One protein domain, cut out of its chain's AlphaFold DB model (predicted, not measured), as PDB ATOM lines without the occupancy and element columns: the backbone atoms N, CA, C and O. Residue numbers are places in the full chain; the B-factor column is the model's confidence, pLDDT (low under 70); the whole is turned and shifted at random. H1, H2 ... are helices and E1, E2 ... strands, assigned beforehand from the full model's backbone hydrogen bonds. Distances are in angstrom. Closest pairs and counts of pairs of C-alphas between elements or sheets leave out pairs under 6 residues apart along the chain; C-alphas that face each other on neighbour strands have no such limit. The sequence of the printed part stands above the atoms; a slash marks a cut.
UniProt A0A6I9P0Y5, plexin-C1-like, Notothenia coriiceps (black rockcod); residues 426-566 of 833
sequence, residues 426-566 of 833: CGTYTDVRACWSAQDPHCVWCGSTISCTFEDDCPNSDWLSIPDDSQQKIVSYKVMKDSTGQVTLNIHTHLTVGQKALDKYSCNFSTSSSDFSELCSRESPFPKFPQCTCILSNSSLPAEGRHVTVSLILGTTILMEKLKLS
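AT A GLANCE: This is residues 426 to 566 of the 833 residues of the protein "plexin-C1-like" of Notothenia coriiceps (black rockcod) (UniProt A0A6I9P0Y5). Two small sheets, E4 E5 E7 and E6 E8 E9, lie face to face as a sandwich with crossed strands, and at one end of the long axis sits a small head, the short-stranded sheet E2 E1 E3 with helix H1 over it. The short helix H2 sits between the head and the sheet E6 E8 E9. The printed part has 141 residues, with named elements in the order H1 E1 E2 E3 E4 E5 H2 E6 E7 E8 E9; each sheet is antiparallel. The class is mostly strand, though under half of the residues, 63, are in named elements. The whole is compact, with a radius of gyration of the C-alphas of 16.3 A, and elongated in outline, spanning 48 by 30 by 27 A.

IN THESE COORDINATES: H1 is residues 432 to 437, beginning at C-alpha 432 at (7.224, -14.167, -46.102). Three short strands follow: E1, residues 444 to 446, E2, residues 451 to 453, and E3, residues 463 to 465. E4, residues 475 to 481, is 20.4 A long, and E5, residues 487 to 493, is 20.0 A. H2 is residues 499 to 503. E6, residues 506 to 511, is 17.2 A long, and E7, residues 531 to 535, is 13.2 A. E8, residues 546 to 554, is 25.2 A long; E9, residues 557 to 565, is 24.7 A and ends at C-alpha 565 at (-12.359, -12.377, -31.812).

HOW THE PARTS SIT: In the sandwich, two sheets face to face, the facing parts are 10.3 A centre to centre and the strands stand at 40 degrees. E4 and E5 form a hairpin, with N 478 and O 490 at 2.8 A; E5 and E7 have N 491 and O 532 at 2.8 A. E6 and E8 have N 551 and O 508 at 2.8 A, and the hairpin E8 and E9 has N 550 and O 561 at 2.8 A. The sheet E6 E8 E9 is strongly twisted. The closest C-alphas of E6 and E7 are those of Cys 507 and Cys 532, 6.5 A apart. In the sheet E2 E1 E3, the hairpin E1 and E2 has N 444 and O 453 at 2.8 A, and E1 and E3 have N 445 and O 464 at 2.8 A. H1 is on this sheet at a height over the sheet of 8.3 A, over E1; their closest C-alphas, of Val 432 and Trp 445, are 5.8 A apart. H2 only grazes this sheet and the sheet E6 E8 E9. H1 and H2 have every O i to N i+4 pair within hydrogen-bond range.

THE WHOLE: The C-alphas farthest apart, of Asp 457 and Thr 484, are 50.0 A apart. The printed part has no cut. The link from E6 to E7, 19 residues, is long. The mean pLDDT of the printed part is 89.3, and residues 512 to 517, in that long link, are under 70.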
ATOM      1  N   CYS A 426      16.730 -20.583 -51.086       93.94
ATOM      2  CA  CYS A 426      15.819 -19.617 -50.455       93.94
ATOM      3  C   CYS A 426      14.907 -18.897 -51.463       93.94
ATOM      4  O   CYS A 426      13.721 -18.730 -51.194       93.94
ATOM      5  N   GLY A 427      15.413 -18.590 -52.663       93.06
ATOM      6  CA  GLY A 427      14.637 -17.942 -53.729       93.06
ATOM      7  C   GLY A 427      13.439 -18.747 -54.255       93.06
ATOM      8  O   GLY A 427      12.632 -18.210 -55.006       93.06
ATOM      9  N   THR A 428      13.282 -20.016 -53.856       91.69
ATOM     10  CA  THR A 428      12.072 -20.806 -54.156       91.69
ATOM     11  C   THR A 428      10.847 -20.362 -53.352       91.69
ATOM     12  O   THR A 428       9.723 -20.675 -53.741       91.69
ATOM     13  N   TYR A 429      11.040 -19.624 -52.252       92.25
ATOM     14  CA  TYR A 429       9.958 -19.095 -51.424       92.25
ATOM     15  C   TYR A 429       9.599 -17.674 -51.855       92.25
ATOM     16  O   TYR A 429      10.378 -16.737 -51.684       92.25
ATOM     17  N   THR A 430       8.396 -17.513 -52.399       92.62
ATOM     18  CA  THR A 430       7.960 -16.261 -53.033       92.62
ATOM     19  C   THR A 430       7.333 -15.252 -52.073       92.62
ATOM     20  O   THR A 430       7.104 -14.112 -52.461       92.62
ATOM     21  N   ASP A 431       7.040 -15.644 -50.833       93.25
ATOM     22  CA  ASP A 431       6.438 -14.771 -49.825       93.25
ATOM     23  C   ASP A 431       6.980 -15.048 -48.411       93.25
ATOM     24  O   ASP A 431       7.604 -16.081 -48.146       93.25
ATOM     25  N   VAL A 432       6.730 -14.112 -47.488       92.69
ATOM     26  CA  VAL A 432       7.224 -14.167 -46.102       92.69
ATOM     27  C   VAL A 432       6.727 -15.396 -45.337       92.69
ATOM     28  O   VAL A 432       7.468 -15.950 -44.525       92.69
ATOM     29  N   ARG A 433       5.498 -15.863 -45.600       91.69
ATOM     30  CA  ARG A 433       4.932 -17.039 -44.924       91.69
ATOM     31  C   ARG A 433       5.626 -18.292 -45.421       91.69
ATOM     32  O   ARG A 433       6.072 -19.083 -44.602       91.69
ATOM     33  N   ALA A 434       5.773 -18.444 -46.735       91.19
ATOM     34  CA  ALA A 434       6.487 -19.556 -47.343       91.19
ATOM     35  C   ALA A 434       7.954 -19.601 -46.884       91.19
ATOM     36  O   ALA A 434       8.444 -20.669 -46.518       91.19
ATOM     37  N   CYS A 435       8.625 -18.444 -46.833       94.38
ATOM     38  CA  CYS A 435      10.012 -18.319 -46.380       94.38
ATOM     39  C   CYS A 435      10.163 -18.715 -44.901       94.38
ATOM     40  O   CYS A 435      11.056 -19.480 -44.553       94.38
ATOM     41  N   TRP A 436       9.255 -18.274 -44.025       93.38
ATOM     42  CA  TRP A 436       9.296 -18.615 -42.599       93.38
ATOM     43  C   TRP A 436       8.866 -20.065 -42.317       93.38
ATOM     44  O   TRP A 436       9.516 -20.788 -41.557       93.38
ATOM     45  N   SER A 437       7.799 -20.540 -42.965       88.81
ATOM     46  CA  SER A 437       7.306 -21.922 -42.844       88.81
ATOM     47  C   SER A 437       8.302 -22.943 -43.375       88.81
ATOM     48  O   SER A 437       8.182 -24.132 -43.077       88.81
ATOM     49  N   ALA A 438       9.304 -22.490 -44.129       87.38
ATOM     50  CA  ALA A 438      10.397 -23.326 -44.555       87.38
ATOM     51  C   ALA A 438      11.207 -23.897 -43.374       87.38
ATOM     52  O   ALA A 438      11.768 -24.985 -43.513       87.38
ATOM     53  N   GLN A 439      11.248 -23.193 -42.233       89.94
ATOM     54  CA  GLN A 439      12.055 -23.562 -41.060       89.94
ATOM     55  C   GLN A 439      13.526 -23.824 -41.434       89.94
ATOM     56  O   GLN A 439      14.174 -24.755 -40.951       89.94
ATOM     57  N   ASP A 440      14.043 -23.011 -42.360       92.94
ATOM     58  CA  ASP A 440      15.421 -23.076 -42.824       92.94
ATOM     59  C   ASP A 440      16.220 -21.909 -42.231       92.94
ATOM     60  O   ASP A 440      15.997 -20.771 -42.641       92.94
ATOM     61  N   PRO A 441      17.164 -22.164 -41.308       94.31
ATOM     62  CA  PRO A 441      17.897 -21.102 -40.627       94.31
ATOM     63  C   PRO A 441      18.826 -20.307 -41.553       94.31
ATOM     64  O   PRO A 441      19.249 -19.229 -41.171       94.31
ATOM     65  N   HIS A 442      19.128 -20.799 -42.763       94.69
ATOM     66  CA  HIS A 442      19.934 -20.049 -43.734       94.69
ATOM     67  C   HIS A 442      19.114 -19.011 -44.512       94.69
ATOM     68  O   HIS A 442      19.696 -18.145 -45.164       94.69
ATOM     69  N   CYS A 443      17.783 -19.129 -44.498       95.38
ATOM     70  CA  CYS A 443      16.901 -18.268 -45.267       95.38
ATOM     71  C   CYS A 443      16.284 -17.185 -44.388       95.38
ATOM     72  O   CYS A 443      15.727 -17.458 -43.324       95.38
ATOM     73  N   VAL A 444      16.316 -15.959 -44.894       96.12
ATOM     74  CA  VAL A 444      15.643 -14.805 -44.311       96.12
ATOM     75  C   VAL A 444      14.754 -14.147 -45.358       96.12
ATOM     76  O   VAL A 444      15.066 -14.119 -46.550       96.12
ATOM     77  N   TRP A 445      13.635 -13.588 -44.920       97.06
ATOM     78  CA  TRP A 445      12.830 -12.711 -45.752       97.06
ATOM     79  C   TRP A 445      13.428 -11.308 -45.720       97.06
ATOM     80  O   TRP A 445      13.440 -10.677 -44.664       97.06
ATOM     81  N   CYS A 446      13.908 -10.812 -46.856       96.75
ATOM     82  CA  CYS A 446      14.437  -9.463 -46.972       96.75
ATOM     83  C   CYS A 446      13.329  -8.505 -47.410       96.75
ATOM     84  O   CYS A 446      12.827  -8.594 -48.531       96.75
ATOM     85  N   GLY A 447      12.951  -7.571 -46.538       94.00
ATOM     86  CA  GLY A 447      11.884  -6.613 -46.821       94.00
ATOM     87  C   GLY A 447      12.244  -5.651 -47.952       94.00
ATOM     88  O   GLY A 447      11.426  -5.387 -48.828       94.00
ATOM     89  N   SER A 448      13.493  -5.184 -47.980       91.94
ATOM     90  CA  SER A 448      13.949  -4.186 -48.955       91.94
ATOM     91  C   SER A 448      13.940  -4.675 -50.408       91.94
ATOM     92  O   SER A 448      13.697  -3.880 -51.314       91.94
ATOM     93  N   THR A 449      14.169  -5.971 -50.632       93.62
ATOM     94  CA  THR A 449      14.109  -6.612 -51.956       93.62
ATOM     95  C   THR A 449      12.830  -7.422 -52.167       93.62
ATOM     96  O   THR A 449      12.599  -7.904 -53.270       93.62
ATOM     97  N   ILE A 450      11.995  -7.557 -51.128       93.62
ATOM     98  CA  ILE A 450      10.738  -8.321 -51.123       93.62
ATOM     99  C   ILE A 450      10.978  -9.763 -51.605       93.62
ATOM    100  O   ILE A 450      10.311 -10.273 -52.505       93.62
ATOM    101  N   SER A 451      11.988 -10.422 -51.036       96.00
ATOM    102  CA  SER A 451      12.409 -11.760 -51.467       96.00
ATOM    103  C   SER A 451      13.008 -12.583 -50.328       96.00
ATOM    104  O   SER A 451      13.649 -12.041 -49.428       96.00
ATOM    105  N   CYS A 452      12.870 -13.908 -50.398       97.38
ATOM    106  CA  CYS A 452      13.554 -14.830 -49.490       97.38
ATOM    107  C   CYS A 452      14.986 -15.104 -49.983       97.38
ATOM    108  O   CYS A 452      15.182 -15.563 -51.109       97.38
ATOM    109  N   THR A 453      15.992 -14.811 -49.160       95.81
ATOM    110  CA  THR A 453      17.418 -14.841 -49.527       95.81
ATOM    111  C   THR A 453      18.291 -15.256 -48.334       95.81
ATOM    112  O   THR A 453      17.761 -15.559 -47.266       95.81
ATOM    113  N   PHE A 454      19.612 -15.312 -48.496       95.00
ATOM    114  CA  PHE A 454      20.537 -15.415 -47.367       95.00
ATOM    115  C   PHE A 454      20.663 -14.071 -46.644       95.00
ATOM    116  O   PHE A 454      20.491 -13.010 -47.241       95.00
ATOM    117  N   GLU A 455      21.005 -14.114 -45.360       93.12
ATOM    118  CA  GLU A 455      21.140 -12.918 -44.522       93.12
ATOM    119  C   GLU A 455      22.128 -11.889 -45.078       93.12
ATOM    120  O   GLU A 455      21.772 -10.717 -45.197       93.12
ATOM    121  N   ASP A 456      23.315 -12.334 -45.492       91.94
ATOM    122  CA  ASP A 456      24.372 -11.456 -46.017       91.94
ATOM    123  C   ASP A 456      23.999 -10.794 -47.353       91.94
ATOM    124  O   ASP A 456      24.563  -9.765 -47.723       91.94
ATOM    125  N   ASP A 457      23.019 -11.358 -48.063       93.12
ATOM    126  CA  ASP A 457      22.528 -10.828 -49.335       93.12
ATOM    127  C   ASP A 457      21.398  -9.795 -49.121       93.12
ATOM    128  O   ASP A 457      20.927  -9.188 -50.085       93.12
ATOM    129  N   CYS A 458      20.943  -9.578 -47.876       93.56
ATOM    130  CA  CYS A 458      19.912  -8.596 -47.549       93.56
ATOM    131  C   CYS A 458      20.512  -7.261 -47.069       93.56
ATOM    132  O   CYS A 458      21.080  -7.180 -45.973       93.56
ATOM    133  N   PRO A 459      20.335  -6.157 -47.816       89.88
ATOM    134  CA  PRO A 459      20.939  -4.886 -47.450       89.88
ATOM    135  C   PRO A 459      20.281  -4.265 -46.208       89.88
ATOM    136  O   PRO A 459      19.066  -4.324 -46.004       89.88
ATOM    137  N   ASN A 460      21.090  -3.556 -45.415       85.25
ATOM    138  CA  ASN A 460      20.663  -2.745 -44.265       85.25
ATOM    139  C   ASN A 460      19.980  -3.510 -43.115       85.25
ATOM    140  O   ASN A 460      19.246  -2.886 -42.350       85.25
ATOM    141  N   SER A 461      20.172  -4.828 -42.996       89.62
ATOM    142  CA  SER A 461      19.573  -5.641 -41.922       89.62
ATOM    143  C   SER A 461      18.040  -5.512 -41.829       89.62
ATOM    144  O   SER A 461      17.466  -5.561 -40.742       89.62
ATOM    145  N   ASP A 462      17.368  -5.305 -42.965       94.50
ATOM    146  CA  ASP A 462      15.904  -5.235 -43.080       94.50
ATOM    147  C   ASP A 462      15.325  -6.624 -43.376       94.50
ATOM    148  O   ASP A 462      14.652  -6.841 -44.386       94.50
ATOM    149  N   TRP A 463      15.684  -7.591 -42.531       95.56
ATOM    150  CA  TRP A 463      15.328  -8.991 -42.709       95.56
ATOM    151  C   TRP A 463      14.533  -9.548 -41.530       95.56
ATOM    152  O   TRP A 463      14.669  -9.098 -40.389       95.56
ATOM    153  N   LEU A 464      13.721 -10.562 -41.825       95.56
ATOM    154  CA  LEU A 464      12.980 -11.378 -40.868       95.56
ATOM    155  C   LEU A 464      13.426 -12.830 -41.017       95.56
ATOM    156  O   LEU A 464      13.478 -13.353 -42.129       95.56
ATOM    157  N   SER A 465      13.704 -13.493 -39.907       94.38
ATOM    158  CA  SER A 465      14.071 -14.899 -39.872       94.38
ATOM    159  C   SER A 465      13.215 -15.668 -38.879       94.38
ATOM    160  O   SER A 465      12.444 -15.138 -38.076       94.38
ATOM    161  N   ILE A 466      13.390 -16.971 -38.960       94.12
ATOM    162  CA  ILE A 466      12.894 -17.950 -38.012       94.12
ATOM    163  C   ILE A 466      13.491 -17.691 -36.602       94.12
ATOM    164  O   ILE A 466      14.611 -17.173 -36.529       94.12
ATOM    165  N   PRO A 467      12.752 -17.976 -35.508       92.50
ATOM    166  CA  PRO A 467      13.244 -17.815 -34.135       92.50
ATOM    167  C   PRO A 467      14.308 -18.868 -33.774       92.50
ATOM    168  O   PRO A 467      14.597 -19.769 -34.560       92.50
ATOM    169  N   ASP A 468      14.918 -18.749 -32.593       89.75
ATOM    170  CA  ASP A 468      15.992 -19.654 -32.137       89.75
ATOM    171  C   ASP A 468      15.491 -21.062 -31.752       89.75
ATOM    172  O   ASP A 468      16.269 -22.016 -31.677       89.75
ATOM    173  N   ASP A 469      14.188 -21.202 -31.520       86.31
ATOM    174  CA  ASP A 469      13.480 -22.443 -31.230       86.31
ATOM    175  C   ASP A 469      12.413 -22.746 -32.291       86.31
ATOM    176  O   ASP A 469      11.860 -21.849 -32.926       86.31
ATOM    177  N   SER A 470      12.109 -24.027 -32.508       84.56
ATOM    178  CA  SER A 470      11.115 -24.422 -33.507       84.56
ATOM    179  C   SER A 470       9.714 -23.939 -33.117       84.56
ATOM    180  O   SER A 470       9.156 -24.356 -32.101       84.56
ATOM    181  N   GLN A 471       9.095 -23.130 -33.978       85.00
ATOM    182  CA  GLN A 471       7.752 -22.591 -33.766       85.00
ATOM    183  C   GLN A 471       6.791 -23.038 -34.869       85.00
ATOM    184  O   GLN A 471       7.143 -23.134 -36.041       85.00
ATOM    185  N   GLN A 472       5.535 -23.304 -34.499       80.94
ATOM    186  CA  GLN A 472       4.509 -23.758 -35.452       80.94
ATOM    187  C   GLN A 472       3.767 -22.606 -36.140       80.94
ATOM    188  O   GLN A 472       3.157 -22.801 -37.192       80.94
ATOM    189  N   LYS A 473       3.776 -21.411 -35.538       85.69
ATOM    190  CA  LYS A 473       3.058 -20.231 -36.031       85.69
ATOM    191  C   LYS A 473       3.961 -19.008 -35.963       85.69
ATOM    192  O   LYS A 473       4.567 -18.763 -34.930       85.69
ATOM    193  N   ILE A 474       3.976 -18.217 -37.035       90.75
ATOM    194  CA  ILE A 474       4.707 -16.942 -37.103       90.75
ATOM    195  C   ILE A 474       4.137 -15.896 -36.134       90.75
ATOM    196  O   ILE A 474       4.870 -15.067 -35.601       90.75
ATOM    197  N   VAL A 475       2.830 -15.955 -35.867       91.31
ATOM    198  CA  VAL A 475       2.141 -15.097 -34.901       91.31
ATOM    199  C   VAL A 475       1.229 -15.953 -34.035       91.31
ATOM    200  O   VAL A 475       0.520 -16.839 -34.515       91.31
ATOM    201  N   SER A 476       1.239 -15.672 -32.739       91.69
ATOM    202  CA  SER A 476       0.300 -16.221 -31.764       91.69
ATOM    203  C   SER A 476      -0.414 -15.083 -31.052       91.69
ATOM    204  O   SER A 476       0.101 -13.966 -30.988       91.69
ATOM    205  N   TYR A 477      -1.607 -15.345 -30.529       92.56
ATOM    206  CA  TYR A 477      -2.363 -14.326 -29.822       92.56
ATOM    207  C   TYR A 477      -3.130 -14.899 -28.639       92.56
ATOM    208  O   TYR A 477      -3.452 -16.087 -28.605       92.56
ATOM    209  N   LYS A 478      -3.401 -14.035 -27.661       93.44
ATOM    210  CA  LYS A 478      -4.195 -14.337 -26.472       93.44
ATOM    211  C   LYS A 478      -5.251 -13.264 -26.256       93.44
ATOM    212  O   LYS A 478      -4.952 -12.075 -26.367       93.44
ATOM    213  N   VAL A 479      -6.457 -13.691 -25.907       93.50
ATOM    214  CA  VAL A 479      -7.584 -12.825 -25.565       93.50
ATOM    215  C   VAL A 479      -7.863 -12.970 -24.074       93.50
ATOM    216  O   VAL A 479      -8.150 -14.060 -23.570       93.50
ATOM    217  N   MET A 480      -7.725 -11.870 -23.348       92.69
ATOM    218  CA  MET A 480      -7.853 -11.824 -21.893       92.69
ATOM    219  C   MET A 480      -8.958 -10.853 -21.505       92.69
ATOM    220  O   MET A 480      -9.149  -9.842 -22.177       92.69
ATOM    221  N   LYS A 481      -9.635 -11.138 -20.394       92.12
ATOM    222  CA  LYS A 481     -10.567 -10.207 -19.762       92.12
ATOM    223  C   LYS A 481     -10.161 -10.018 -18.313       92.12
ATOM    224  O   LYS A 481      -9.960 -10.999 -17.591       92.12
ATOM    225  N   ASP A 482      -9.959  -8.773 -17.916       89.12
ATOM    226  CA  ASP A 482      -9.570  -8.442 -16.551       89.12
ATOM    227  C   ASP A 482     -10.788  -8.425 -15.600       89.12
ATOM    228  O   ASP A 482     -11.923  -8.713 -15.992       89.12
ATOM    229  N   SER A 483     -10.557  -8.098 -14.327       87.50
ATOM    230  CA  SER A 483     -11.622  -7.983 -13.325       87.50
ATOM    231  C   SER A 483     -12.555  -6.786 -13.545       87.50
ATOM    232  O   SER A 483     -13.661  -6.791 -13.007       87.50
ATOM    233  N   THR A 484     -12.143  -5.780 -14.324       86.38
ATOM    234  CA  THR A 484     -12.966  -4.607 -14.662       86.38
ATOM    235  C   THR A 484     -13.895  -4.871 -15.852       86.38
ATOM    236  O   THR A 484     -14.809  -4.095 -16.123       86.38
ATOM    237  N   GLY A 485     -13.708  -6.005 -16.536       84.94
ATOM    238  CA  GLY A 485     -14.447  -6.382 -17.735       84.94
ATOM    239  C   GLY A 485     -13.824  -5.848 -19.027       84.94
ATOM    240  O   GLY A 485     -14.426  -6.008 -20.092       84.94
ATOM    241  N   GLN A 486     -12.636  -5.248 -18.954       89.81
ATOM    242  CA  GLN A 486     -11.856  -4.793 -20.095       89.81
ATOM    243  C   GLN A 486     -11.243  -5.992 -20.826       89.81
ATOM    244  O   GLN A 486     -10.669  -6.893 -20.211       89.81
ATOM    245  N   VAL A 487     -11.397  -6.016 -22.153       91.69
ATOM    246  CA  VAL A 487     -10.872  -7.087 -23.008       91.69
ATOM    247  C   VAL A 487      -9.582  -6.622 -23.673       91.69
ATOM    248  O   VAL A 487      -9.540  -5.563 -24.300       91.69
ATOM    249  N   THR A 488      -8.546  -7.448 -23.573       92.94
ATOM    250  CA  THR A 488      -7.211  -7.165 -24.098       92.94
ATOM    251  C   THR A 488      -6.780  -8.263 -25.059       92.94
ATOM    252  O   THR A 488      -6.764  -9.447 -24.711       92.94
ATOM    253  N   LEU A 489      -6.389  -7.856 -26.265       93.44
ATOM    254  CA  LEU A 489      -5.779  -8.706 -27.277       93.44
ATOM    255  C   LEU A 489      -4.258  -8.543 -27.221       93.44
ATOM    256  O   LEU A 489      -3.737  -7.466 -27.506       93.44
ATOM    257  N   ASN A 490      -3.549  -9.614 -26.874       93.88
ATOM    258  CA  ASN A 490      -2.089  -9.654 -26.865       93.88
ATOM    259  C   ASN A 490      -1.589 -10.485 -28.051       93.88
ATOM    260  O   ASN A 490      -1.890 -11.675 -28.141       93.88
ATOM    261  N   ILE A 491      -0.845  -9.851 -28.951       94.50
ATOM    262  CA  ILE A 491      -0.209 -10.445 -30.124       94.50
ATOM    263  C   ILE A 491       1.265 -10.680 -29.813       94.50
ATOM    264  O   ILE A 491       1.948  -9.786 -29.317       94.50
ATOM    265  N   HIS A 492       1.770 -11.859 -30.157       93.31
ATOM    266  CA  HIS A 492       3.174 -12.215 -30.018       93.31
ATOM    267  C   HIS A 492       3.724 -12.773 -31.331       93.31
ATOM    268  O   HIS A 492       3.156 -13.713 -31.898       93.31
ATOM    269  N   THR A 493       4.824 -12.194 -31.804       93.44
ATOM    270  CA  THR A 493       5.506 -12.582 -33.042       93.44
ATOM    271  C   THR A 493       6.653 -13.545 -32.759       93.44
ATOM    272  O   THR A 493       7.547 -13.231 -31.980       93.44
ATOM    273  N   HIS A 494       6.666 -14.680 -33.449       93.06
ATOM    274  CA  HIS A 494       7.694 -15.717 -33.352       93.06
ATOM    275  C   HIS A 494       8.723 -15.541 -34.469       93.06
ATOM    276  O   HIS A 494       8.738 -16.281 -35.457       93.06
ATOM    277  N   LEU A 495       9.530 -14.490 -34.346       93.81
ATOM    278  CA  LEU A 495      10.509 -14.067 -35.343       93.81
ATOM    279  C   LEU A 495      11.810 -13.650 -34.666       93.81
ATOM    280  O   LEU A 495      11.792 -13.101 -33.567       93.81
ATOM    281  N   THR A 496      12.912 -13.820 -35.384       93.81
ATOM    282  CA  THR A 496      14.145 -13.066 -35.147       93.81
ATOM    283  C   THR A 496      14.265 -12.044 -36.270       93.81
ATOM    284  O   THR A 496      13.901 -12.323 -37.411       93.81
ATOM    285  N   VAL A 497      14.689 -10.821 -35.963       94.31
ATOM    286  CA  VAL A 497      14.642  -9.710 -36.924       94.31
ATOM    287  C   VAL A 497      15.941  -8.925 -36.904       94.31
ATOM    288  O   VAL A 497      16.574  -8.786 -35.857       94.31
ATOM    289  N   GLY A 498      16.333  -8.406 -38.064       94.19
ATOM    290  CA  GLY A 498      17.481  -7.517 -38.174       94.19
ATOM    291  C   GLY A 498      17.200  -6.135 -37.570       94.19
ATOM    292  O   GLY A 498      16.049  -5.743 -37.364       94.19
ATOM    293  N   GLN A 499      18.261  -5.369 -37.301       92.88
ATOM    294  CA  GLN A 499      18.171  -4.105 -36.561       92.88
ATOM    295  C   GLN A 499      17.193  -3.099 -37.189       92.88
ATOM    296  O   GLN A 499      16.353  -2.530 -36.501       92.88
ATOM    297  N   LYS A 500      17.237  -2.914 -38.513       91.25
ATOM    298  CA  LYS A 500      16.356  -1.958 -39.200       91.25
ATOM    299  C   LYS A 500      14.892  -2.399 -39.194       91.25
ATOM    300  O   LYS A 500      13.997  -1.552 -39.155       91.25
ATOM    301  N   ALA A 501      14.651  -3.709 -39.236       91.44
ATOM    302  CA  ALA A 501      13.311  -4.258 -39.086       91.44
ATOM    303  C   ALA A 501      12.767  -4.013 -37.667       91.44
ATOM    304  O   ALA A 501      11.600  -3.646 -37.513       91.44
ATOM    305  N   LEU A 502      13.634  -4.136 -36.656       93.12
ATOM    306  CA  LEU A 502      13.320  -3.879 -35.250       93.12
ATOM    307  C   LEU A 502      13.004  -2.401 -34.970       93.12
ATOM    308  O   LEU A 502      12.007  -2.108 -34.312       93.12
ATOM    309  N   ASP A 503      13.801  -1.471 -35.504       92.12
ATOM    310  CA  ASP A 503      13.660  -0.024 -35.260       92.12
ATOM    311  C   ASP A 503      12.316   0.548 -35.746       92.12
ATOM    312  O   ASP A 503      11.845   1.571 -35.249       92.12
ATOM    313  N   LYS A 504      11.691  -0.106 -36.732       90.94
ATOM    314  CA  LYS A 504      10.395   0.288 -37.307       90.94
ATOM    315  C   LYS A 504       9.256  -0.653 -36.919       90.94
ATOM    316  O   LYS A 504       8.251  -0.711 -37.629       90.94
ATOM    317  N   TYR A 505       9.407  -1.389 -35.822       94.38
ATOM    318  CA  TYR A 505       8.352  -2.267 -35.342       94.38
ATOM    319  C   TYR A 505       7.107  -1.475 -34.921       94.38
ATOM    320  O   TYR A 505       7.168  -0.609 -34.050       94.38
ATOM    321  N   SER A 506       5.963  -1.784 -35.525       93.75
ATOM    322  CA  SER A 506       4.670  -1.203 -35.162       93.75
ATOM    323  C   SER A 506       3.526  -2.160 -35.487       93.75
ATOM    324  O   SER A 506       3.681  -3.097 -36.269       93.75
ATOM    325  N   CYS A 507       2.361  -1.923 -34.893       93.12
ATOM    326  CA  CYS A 507       1.173  -2.746 -35.065       93.12
ATOM    327  C   CYS A 507      -0.044  -1.868 -35.304       93.12
ATOM    328  O   CYS A 507      -0.309  -0.949 -34.532       93.12
ATOM    329  N   ASN A 508      -0.807  -2.188 -36.345       91.81
ATOM    330  CA  ASN A 508      -2.099  -1.572 -36.605       91.81
ATOM    331  C   ASN A 508      -3.207  -2.628 -36.561       91.81
ATOM    332  O   ASN A 508      -3.034  -3.747 -37.048       91.81
ATOM    333  N   PHE A 509      -4.351  -2.264 -35.996       90.69
ATOM    334  CA  PHE A 509      -5.504  -3.136 -35.841       90.69
ATOM    335  C   PHE A 509      -6.689  -2.515 -36.572       90.69
ATOM    336  O   PHE A 509      -7.084  -1.387 -36.289       90.69
ATOM    337  N   SER A 510      -7.263  -3.258 -37.512       86.88
ATOM    338  CA  SER A 510      -8.388  -2.797 -38.329       86.88
ATOM    339  C   SER A 510      -9.526  -3.811 -38.327       86.88
ATOM    340  O   SER A 510      -9.307  -5.012 -38.151       86.88
ATOM    341  N   THR A 511     -10.751  -3.332 -38.516       83.25
ATOM    342  CA  THR A 511     -11.961  -4.153 -38.647       83.25
ATOM    343  C   THR A 511     -12.455  -4.146 -40.091       83.25
ATOM    344  O   THR A 511     -12.171  -3.226 -40.851       83.25
ATOM    345  N   SER A 512     -13.199  -5.180 -40.490       68.31
ATOM    346  CA  SER A 512     -13.770  -5.284 -41.842       68.31
ATOM    347  C   SER A 512     -15.044  -4.453 -42.055       68.31
ATOM    348  O   SER A 512     -15.491  -4.333 -43.192       68.31
ATOM    349  N   SER A 513     -15.653  -3.912 -40.991       61.31
ATOM    350  CA  SER A 513     -16.818  -3.026 -41.087       61.31
ATOM    351  C   SER A 513     -16.389  -1.577 -41.325       61.31
ATOM    352  O   SER A 513     -15.358  -1.134 -40.826       61.31
ATOM    353  N   SER A 514     -17.216  -0.823 -42.049       51.00
ATOM    354  CA  SER A 514     -17.107   0.626 -42.282       51.00
ATOM    355  C   SER A 514     -17.283   1.489 -41.019       51.00
ATOM    356  O   SER A 514     -17.560   2.684 -41.125       51.00
ATOM    357  N   ASP A 515     -17.158   0.903 -39.826       54.31
ATOM    358  CA  ASP A 515     -17.206   1.630 -38.564       54.31
ATOM    359  C   ASP A 515     -15.863   2.324 -38.340       54.31
ATOM    360  O   ASP A 515     -14.857   1.696 -38.018       54.31
ATOM    361  N   PHE A 516     -15.852   3.649 -38.476       52.03
ATOM    362  CA  PHE A 516     -14.705   4.526 -38.207       52.03
ATOM    363  C   PHE A 516     -14.292   4.590 -36.718       52.03
ATOM    364  O   PHE A 516     -13.593   5.515 -36.308       52.03
ATOM    365  N   SER A 517     -14.737   3.653 -35.875       61.72
ATOM    366  CA  SER A 517     -14.390   3.619 -34.454       61.72
ATOM    367  C   SER A 517     -13.015   2.978 -34.243       61.72
ATOM    368  O   SER A 517     -12.801   1.843 -34.670       61.72
ATOM    369  N   GLU A 518     -12.098   3.671 -33.555       73.19
ATOM    370  CA  GLU A 518     -10.781   3.132 -33.176       73.19
ATOM    371  C   GLU A 518     -10.952   1.837 -32.361       73.19
ATOM    372  O   GLU A 518     -11.503   1.851 -31.258       73.19
ATOM    373  N   LEU A 519     -10.491   0.702 -32.907       84.56
ATOM    374  CA  LEU A 519     -10.634  -0.613 -32.269       84.56
ATOM    375  C   LEU A 519      -9.887  -0.685 -30.927       84.56
ATOM    376  O   LEU A 519     -10.394  -1.293 -29.982       84.56
ATOM    377  N   CYS A 520      -8.704  -0.073 -30.862       87.50
ATOM    378  CA  CYS A 520      -7.854  -0.052 -29.677       87.50
ATOM    379  C   CYS A 520      -7.968   1.294 -28.956       87.50
ATOM    380  O   CYS A 520      -7.906   2.347 -29.588       87.50
ATOM    381  N   SER A 521      -8.076   1.249 -27.631       86.56
ATOM    382  CA  SER A 521      -8.073   2.420 -26.758       86.56
ATOM    383  C   SER A 521      -6.727   3.141 -26.829       86.56
ATOM    384  O   SER A 521      -5.680   2.503 -26.971       86.56
ATOM    385  N   ARG A 522      -6.742   4.463 -26.626       83.75
ATOM    386  CA  ARG A 522      -5.533   5.295 -26.478       83.75
ATOM    387  C   ARG A 522      -4.683   4.928 -25.260       83.75
ATOM    388  O   ARG A 522      -3.517   5.292 -25.207       83.75
ATOM    389  N   GLU A 523      -5.259   4.202 -24.305       84.38
ATOM    390  CA  GLU A 523      -4.554   3.646 -23.143       84.38
ATOM    391  C   GLU A 523      -3.747   2.381 -23.485       84.38
ATOM    392  O   GLU A 523      -3.035   1.849 -22.634       84.38
ATOM    393  N   SER A 524      -3.846   1.878 -24.723       85.94
ATOM    394  CA  SER A 524      -3.088   0.703 -25.157       85.94
ATOM    395  C   SER A 524      -1.576   0.971 -25.085       85.94
ATOM    396  O   SER A 524      -1.118   2.020 -25.545       85.94
ATOM    397  N   PRO A 525      -0.775   0.028 -24.556       89.56
ATOM    398  CA  PRO A 525       0.676   0.168 -24.504       89.56
ATOM    399  C   PRO A 525       1.294   0.373 -25.889       89.56
ATOM    400  O   PRO A 525       0.852  -0.230 -26.869       89.56
ATOM    401  N   PHE A 526       2.377   1.152 -25.953       87.19
ATOM    402  CA  PHE A 526       3.164   1.261 -27.179       87.19
ATOM    403  C   PHE A 526       3.704  -0.116 -27.605       87.19
ATOM    404  O   PHE A 526       4.134  -0.898 -26.748       87.19
ATOM    405  N   PRO A 527       3.697  -0.419 -28.915       89.88
ATOM    406  CA  PRO A 527       4.177  -1.695 -29.423       89.88
ATOM    407  C   PRO A 527       5.662  -1.868 -29.090       89.88
ATOM    408  O   PRO A 527       6.476  -0.981 -29.346       89.88
ATOM    409  N   LYS A 528       6.025  -3.022 -28.525       91.88
ATOM    410  CA  LYS A 528       7.412  -3.364 -28.200       91.88
ATOM    411  C   LYS A 528       7.688  -4.789 -28.636       91.88
ATOM    412  O   LYS A 528       7.128  -5.722 -28.073       91.88
ATOM    413  N   PHE A 529       8.574  -4.954 -29.613       92.12
ATOM    414  CA  PHE A 529       8.933  -6.268 -30.133       92.12
ATOM    415  C   PHE A 529       9.360  -7.217 -28.994       92.12
ATOM    416  O   PHE A 529      10.115  -6.790 -28.112       92.12
ATOM    417  N   PRO A 530       8.902  -8.483 -28.976       93.50
ATOM    418  CA  PRO A 530       8.080  -9.180 -29.979       93.50
ATOM    419  C   PRO A 530       6.556  -9.130 -29.717       93.50
ATOM    420  O   PRO A 530       5.824 -10.031 -30.126       93.50
ATOM    421  N   GLN A 531       6.054  -8.149 -28.962       94.12
ATOM    422  CA  GLN A 531       4.660  -8.092 -28.510       94.12
ATOM    423  C   GLN A 531       3.921  -6.825 -28.947       94.12
ATOM    424  O   GLN A 531       4.491  -5.741 -29.074       94.12
ATOM    425  N   CYS A 532       2.616  -6.967 -29.159       93.12
ATOM    426  CA  CYS A 532       1.696  -5.861 -29.395       93.12
ATOM    427  C   CYS A 532       0.389  -6.081 -28.653       93.12
ATOM    428  O   CYS A 532      -0.222  -7.142 -28.758       93.12
ATOM    429  N   THR A 533      -0.064  -5.052 -27.946       93.81
ATOM    430  CA  THR A 533      -1.249  -5.130 -27.097       93.81
ATOM    431  C   THR A 533      -2.291  -4.137 -27.586       93.81
ATOM    432  O   THR A 533      -1.997  -2.956 -27.731       93.81
ATOM    433  N   CYS A 534      -3.511  -4.615 -27.811       93.06
ATOM    434  CA  CYS A 534      -4.674  -3.791 -28.115       93.06
ATOM    435  C   CYS A 534      -5.694  -3.961 -26.989       93.06
ATOM    436  O   CYS A 534      -6.245  -5.049 -26.800       93.06
ATOM    437  N   ILE A 535      -5.930  -2.892 -26.235       92.31
ATOM    438  CA  ILE A 535      -7.025  -2.824 -25.270       92.31
ATOM    439  C   ILE A 535      -8.265  -2.399 -26.051       92.31
ATOM    440  O   ILE A 535      -8.249  -1.338 -26.666       92.31
ATOM    441  N   LEU A 536      -9.322  -3.210 -26.079       90.06
ATOM    442  CA  LEU A 536     -10.491  -2.914 -26.911       90.06
ATOM    443  C   LEU A 536     -11.235  -1.679 -26.379       90.06
ATOM    444  O   LEU A 536     -11.616  -1.642 -25.212       90.06
ATOM    445  N   SER A 537     -11.515  -0.704 -27.252       85.50
ATOM    446  CA  SER A 537     -12.317   0.486 -26.900       85.50
ATOM    447  C   SER A 537     -13.752   0.129 -26.505       85.50
ATOM    448  O   SER A 537     -14.374   0.812 -25.697       85.50
ATOM    449  N   ASN A 538     -14.280  -0.954 -27.079       82.25
ATOM    450  CA  ASN A 538     -15.556  -1.539 -26.702       82.25
ATOM    451  C   ASN A 538     -15.369  -3.026 -26.385       82.25
ATOM    452  O   ASN A 538     -15.097  -3.828 -27.282       82.25
ATOM    453  N   SER A 539     -15.554  -3.369 -25.111       78.88
ATOM    454  CA  SER A 539     -15.425  -4.725 -24.579       78.88
ATOM    455  C   SER A 539     -16.568  -5.667 -24.981       78.88
ATOM    456  O   SER A 539     -16.465  -6.864 -24.719       78.88
ATOM    457  N   SER A 540     -17.661  -5.169 -25.585       80.00
ATOM    458  CA  SER A 540     -18.750  -6.023 -26.074       80.00
ATOM    459  C   SER A 540     -18.425  -6.607 -27.452       80.00
ATOM    460  O   SER A 540     -18.235  -5.897 -28.447       80.00
ATOM    461  N   LEU A 541     -18.344  -7.939 -27.504       81.62
ATOM    462  CA  LEU A 541     -18.123  -8.701 -28.728       81.62
ATOM    463  C   LEU A 541     -19.469  -9.228 -29.256       81.62
ATOM    464  O   LEU A 541     -20.287  -9.699 -28.468       81.62
ATOM    465  N   PRO A 542     -19.736  -9.135 -30.572       81.12
ATOM    466  CA  PRO A 542     -20.958  -9.679 -31.159       81.12
ATOM    467  C   PRO A 542     -20.956 -11.212 -31.105       81.12
ATOM    468  O   PRO A 542     -19.895 -11.833 -31.167       81.12
ATOM    469  N   ALA A 543     -22.146 -11.821 -31.069       76.50
ATOM    470  CA  ALA A 543     -22.307 -13.278 -30.991       76.50
ATOM    471  C   ALA A 543     -21.645 -14.027 -32.164       76.50
ATOM    472  O   ALA A 543     -21.118 -15.122 -31.994       76.50
ATOM    473  N   GLU A 544     -21.617 -13.424 -33.356       76.56
ATOM    474  CA  GLU A 544     -20.954 -14.001 -34.532       76.56
ATOM    475  C   GLU A 544     -19.420 -13.884 -34.489       76.56
ATOM    476  O   GLU A 544     -18.737 -14.498 -35.311       76.56
ATOM    477  N   GLY A 545     -18.872 -13.147 -33.520       81.44
ATOM    478  CA  GLY A 545     -17.467 -12.767 -33.420       81.44
ATOM    479  C   GLY A 545     -17.114 -11.550 -34.283       81.44
ATOM    480  O   GLY A 545     -17.786 -11.222 -35.258       81.44
ATOM    481  N   ARG A 546     -16.039 -10.847 -33.919       85.56
ATOM    482  CA  ARG A 546     -15.523  -9.678 -34.645       85.56
ATOM    483  C   ARG A 546     -14.287 -10.063 -35.456       85.56
ATOM    484  O   ARG A 546     -13.306 -10.555 -34.903       85.56
ATOM    485  N   HIS A 547     -14.315  -9.799 -36.759       87.81
ATOM    486  CA  HIS A 547     -13.157  -9.991 -37.630       87.81
ATOM    487  C   HIS A 547     -12.180  -8.823 -37.490       87.81
ATOM    488  O   HIS A 547     -12.543  -7.664 -37.704       87.81
ATOM    489  N   VAL A 548     -10.936  -9.139 -37.136       89.06
ATOM    490  CA  VAL A 548      -9.860  -8.167 -36.929       89.06
ATOM    491  C   VAL A 548      -8.687  -8.526 -37.823       89.06
ATOM    492  O   VAL A 548      -8.256  -9.675 -37.859       89.06
ATOM    493  N   THR A 549      -8.156  -7.540 -38.534       91.81
ATOM    494  CA  THR A 549      -6.901  -7.669 -39.273       91.81
ATOM    495  C   THR A 549      -5.805  -6.944 -38.508       91.81
ATOM    496  O   THR A 549      -5.871  -5.728 -38.315       91.81
ATOM    497  N   VAL A 550      -4.801  -7.701 -38.076       92.81
ATOM    498  CA  VAL A 550      -3.588  -7.184 -37.442       92.81
ATOM    499  C   VAL A 550      -2.532  -7.009 -38.524       92.81
ATOM    500  O   VAL A 550      -2.183  -7.967 -39.209       92.81
ATOM    501  N   SER A 551      -2.039  -5.787 -38.688       93.44
ATOM    502  CA  SER A 551      -0.941  -5.447 -39.594       93.44
ATOM    503  C   SER A 551       0.308  -5.160 -38.773       93.44
ATOM    504  O   SER A 551       0.398  -4.129 -38.110       93.44
ATOM    505  N   LEU A 552       1.250  -6.095 -38.801       94.19
ATOM    506  CA  LEU A 552       2.553  -6.001 -38.152       94.19
ATOM    507  C   LEU A 552       3.535  -5.378 -39.143       94.19
ATOM    508  O   LEU A 552       3.788  -5.946 -40.205       94.19
ATOM    509  N   ILE A 553       4.070  -4.210 -38.812       94.62
ATOM    510  CA  ILE A 553       5.051  -3.486 -39.620       94.62
ATOM    511  C   ILE A 553       6.424  -3.774 -39.025       94.62
ATOM    512  O   ILE A 553       6.656  -3.499 -37.853       94.62
ATOM    513  N   LEU A 554       7.315  -4.356 -39.824       93.75
ATOM    514  CA  LEU A 554       8.674  -4.734 -39.451       93.75
ATOM    515  C   LEU A 554       9.619  -4.232 -40.543       93.75
ATOM    516  O   LEU A 554       9.759  -4.858 -41.596       93.75
ATOM    517  N   GLY A 555      10.225  -3.066 -40.320       91.44
ATOM    518  CA  GLY A 555      11.056  -2.422 -41.337       91.44
ATOM    519  C   GLY A 555      10.229  -1.992 -42.544       91.44
ATOM    520  O   GLY A 555       9.404  -1.083 -42.446       91.44
ATOM    521  N   THR A 556      10.473  -2.626 -43.689       92.69
ATOM    522  CA  THR A 556       9.657  -2.466 -44.909       92.69
ATOM    523  C   THR A 556       8.622  -3.574 -45.102       92.69
ATOM    524  O   THR A 556       7.737  -3.448 -45.947       92.69
ATOM    525  N   THR A 557       8.694  -4.649 -44.316       93.94
ATOM    526  CA  THR A 557       7.766  -5.775 -44.432       93.94
ATOM    527  C   THR A 557       6.489  -5.504 -43.644       93.94
ATOM    528  O   THR A 557       6.534  -5.070 -42.494       93.94
ATOM    529  N   ILE A 558       5.340  -5.814 -44.248       93.38
ATOM    530  CA  ILE A 558       4.032  -5.782 -43.588       93.38
ATOM    531  C   ILE A 558       3.486  -7.209 -43.539       93.38
ATOM    532  O   ILE A 558       3.176  -7.800 -44.573       93.38
ATOM    533  N   LEU A 559       3.357  -7.763 -42.335       92.75
ATOM    534  CA  LEU A 559       2.754  -9.070 -42.099       92.75
ATOM    535  C   LEU A 559       1.304  -8.886 -41.644       92.75
ATOM    536  O   LEU A 559       1.035  -8.249 -40.627       92.75
ATOM    537  N   MET A 560       0.368  -9.464 -42.394       92.12
ATOM    538  CA  MET A 560      -1.058  -9.410 -42.074       92.12
ATOM    539  C   MET A 560      -1.542 -10.723 -41.453       92.12
ATOM    540  O   MET A 560      -1.322 -11.805 -42.009       92.12
ATOM    541  N   GLU A 561      -2.257 -10.610 -40.336       90.94
ATOM    542  CA  GLU A 561      -2.962 -11.703 -39.666       90.94
ATOM    543  C   GLU A 561      -4.453 -11.399 -39.570       90.94
ATOM    544  O   GLU A 561      -4.852 -10.329 -39.115       90.94
ATOM    545  N   LYS A 562      -5.284 -12.359 -39.981       90.69
ATOM    546  CA  LYS A 562      -6.741 -12.255 -39.878       90.69
ATOM    547  C   LYS A 562      -7.212 -13.087 -38.698       90.69
ATOM    548  O   LYS A 562      -7.066 -14.305 -38.698       90.69
ATOM    549  N   LEU A 563      -7.790 -12.418 -37.713       90.25
ATOM    550  CA  LEU A 563      -8.264 -13.002 -36.469       90.25
ATOM    551  C   LEU A 563      -9.787 -12.905 -36.393       90.25
ATOM    552  O   LEU A 563     -10.396 -11.960 -36.900       90.25
ATOM    553  N   LYS A 564     -10.401 -13.872 -35.715       88.50
ATOM    554  CA  LYS A 564     -11.806 -13.816 -35.310       88.50
ATOM    555  C   LYS A 564     -11.850 -13.749 -33.786       88.50
ATOM    556  O   LYS A 564     -11.508 -14.724 -33.124       88.50
ATOM    557  N   LEU A 565     -12.215 -12.589 -33.248       88.75
ATOM    558  CA  LEU A 565     -12.359 -12.377 -31.812       88.75
ATOM    559  C   LEU A 565     -13.768 -12.773 -31.378       88.75
ATOM    560  O   LEU A 565     -14.743 -12.207 -31.870       88.75
ATOM    561  N   SER A 566     -13.862 -13.704 -30.440       87.19
ATOM    562  CA  SER A 566     -15.122 -14.163 -29.852       87.19
ATOM    563  C   SER A 566     -15.066 -14.007 -28.335       87.19
ATOM    564  O   SER A 566     -13.976 -13.989 -27.758       87.19
TER     565      SER A 566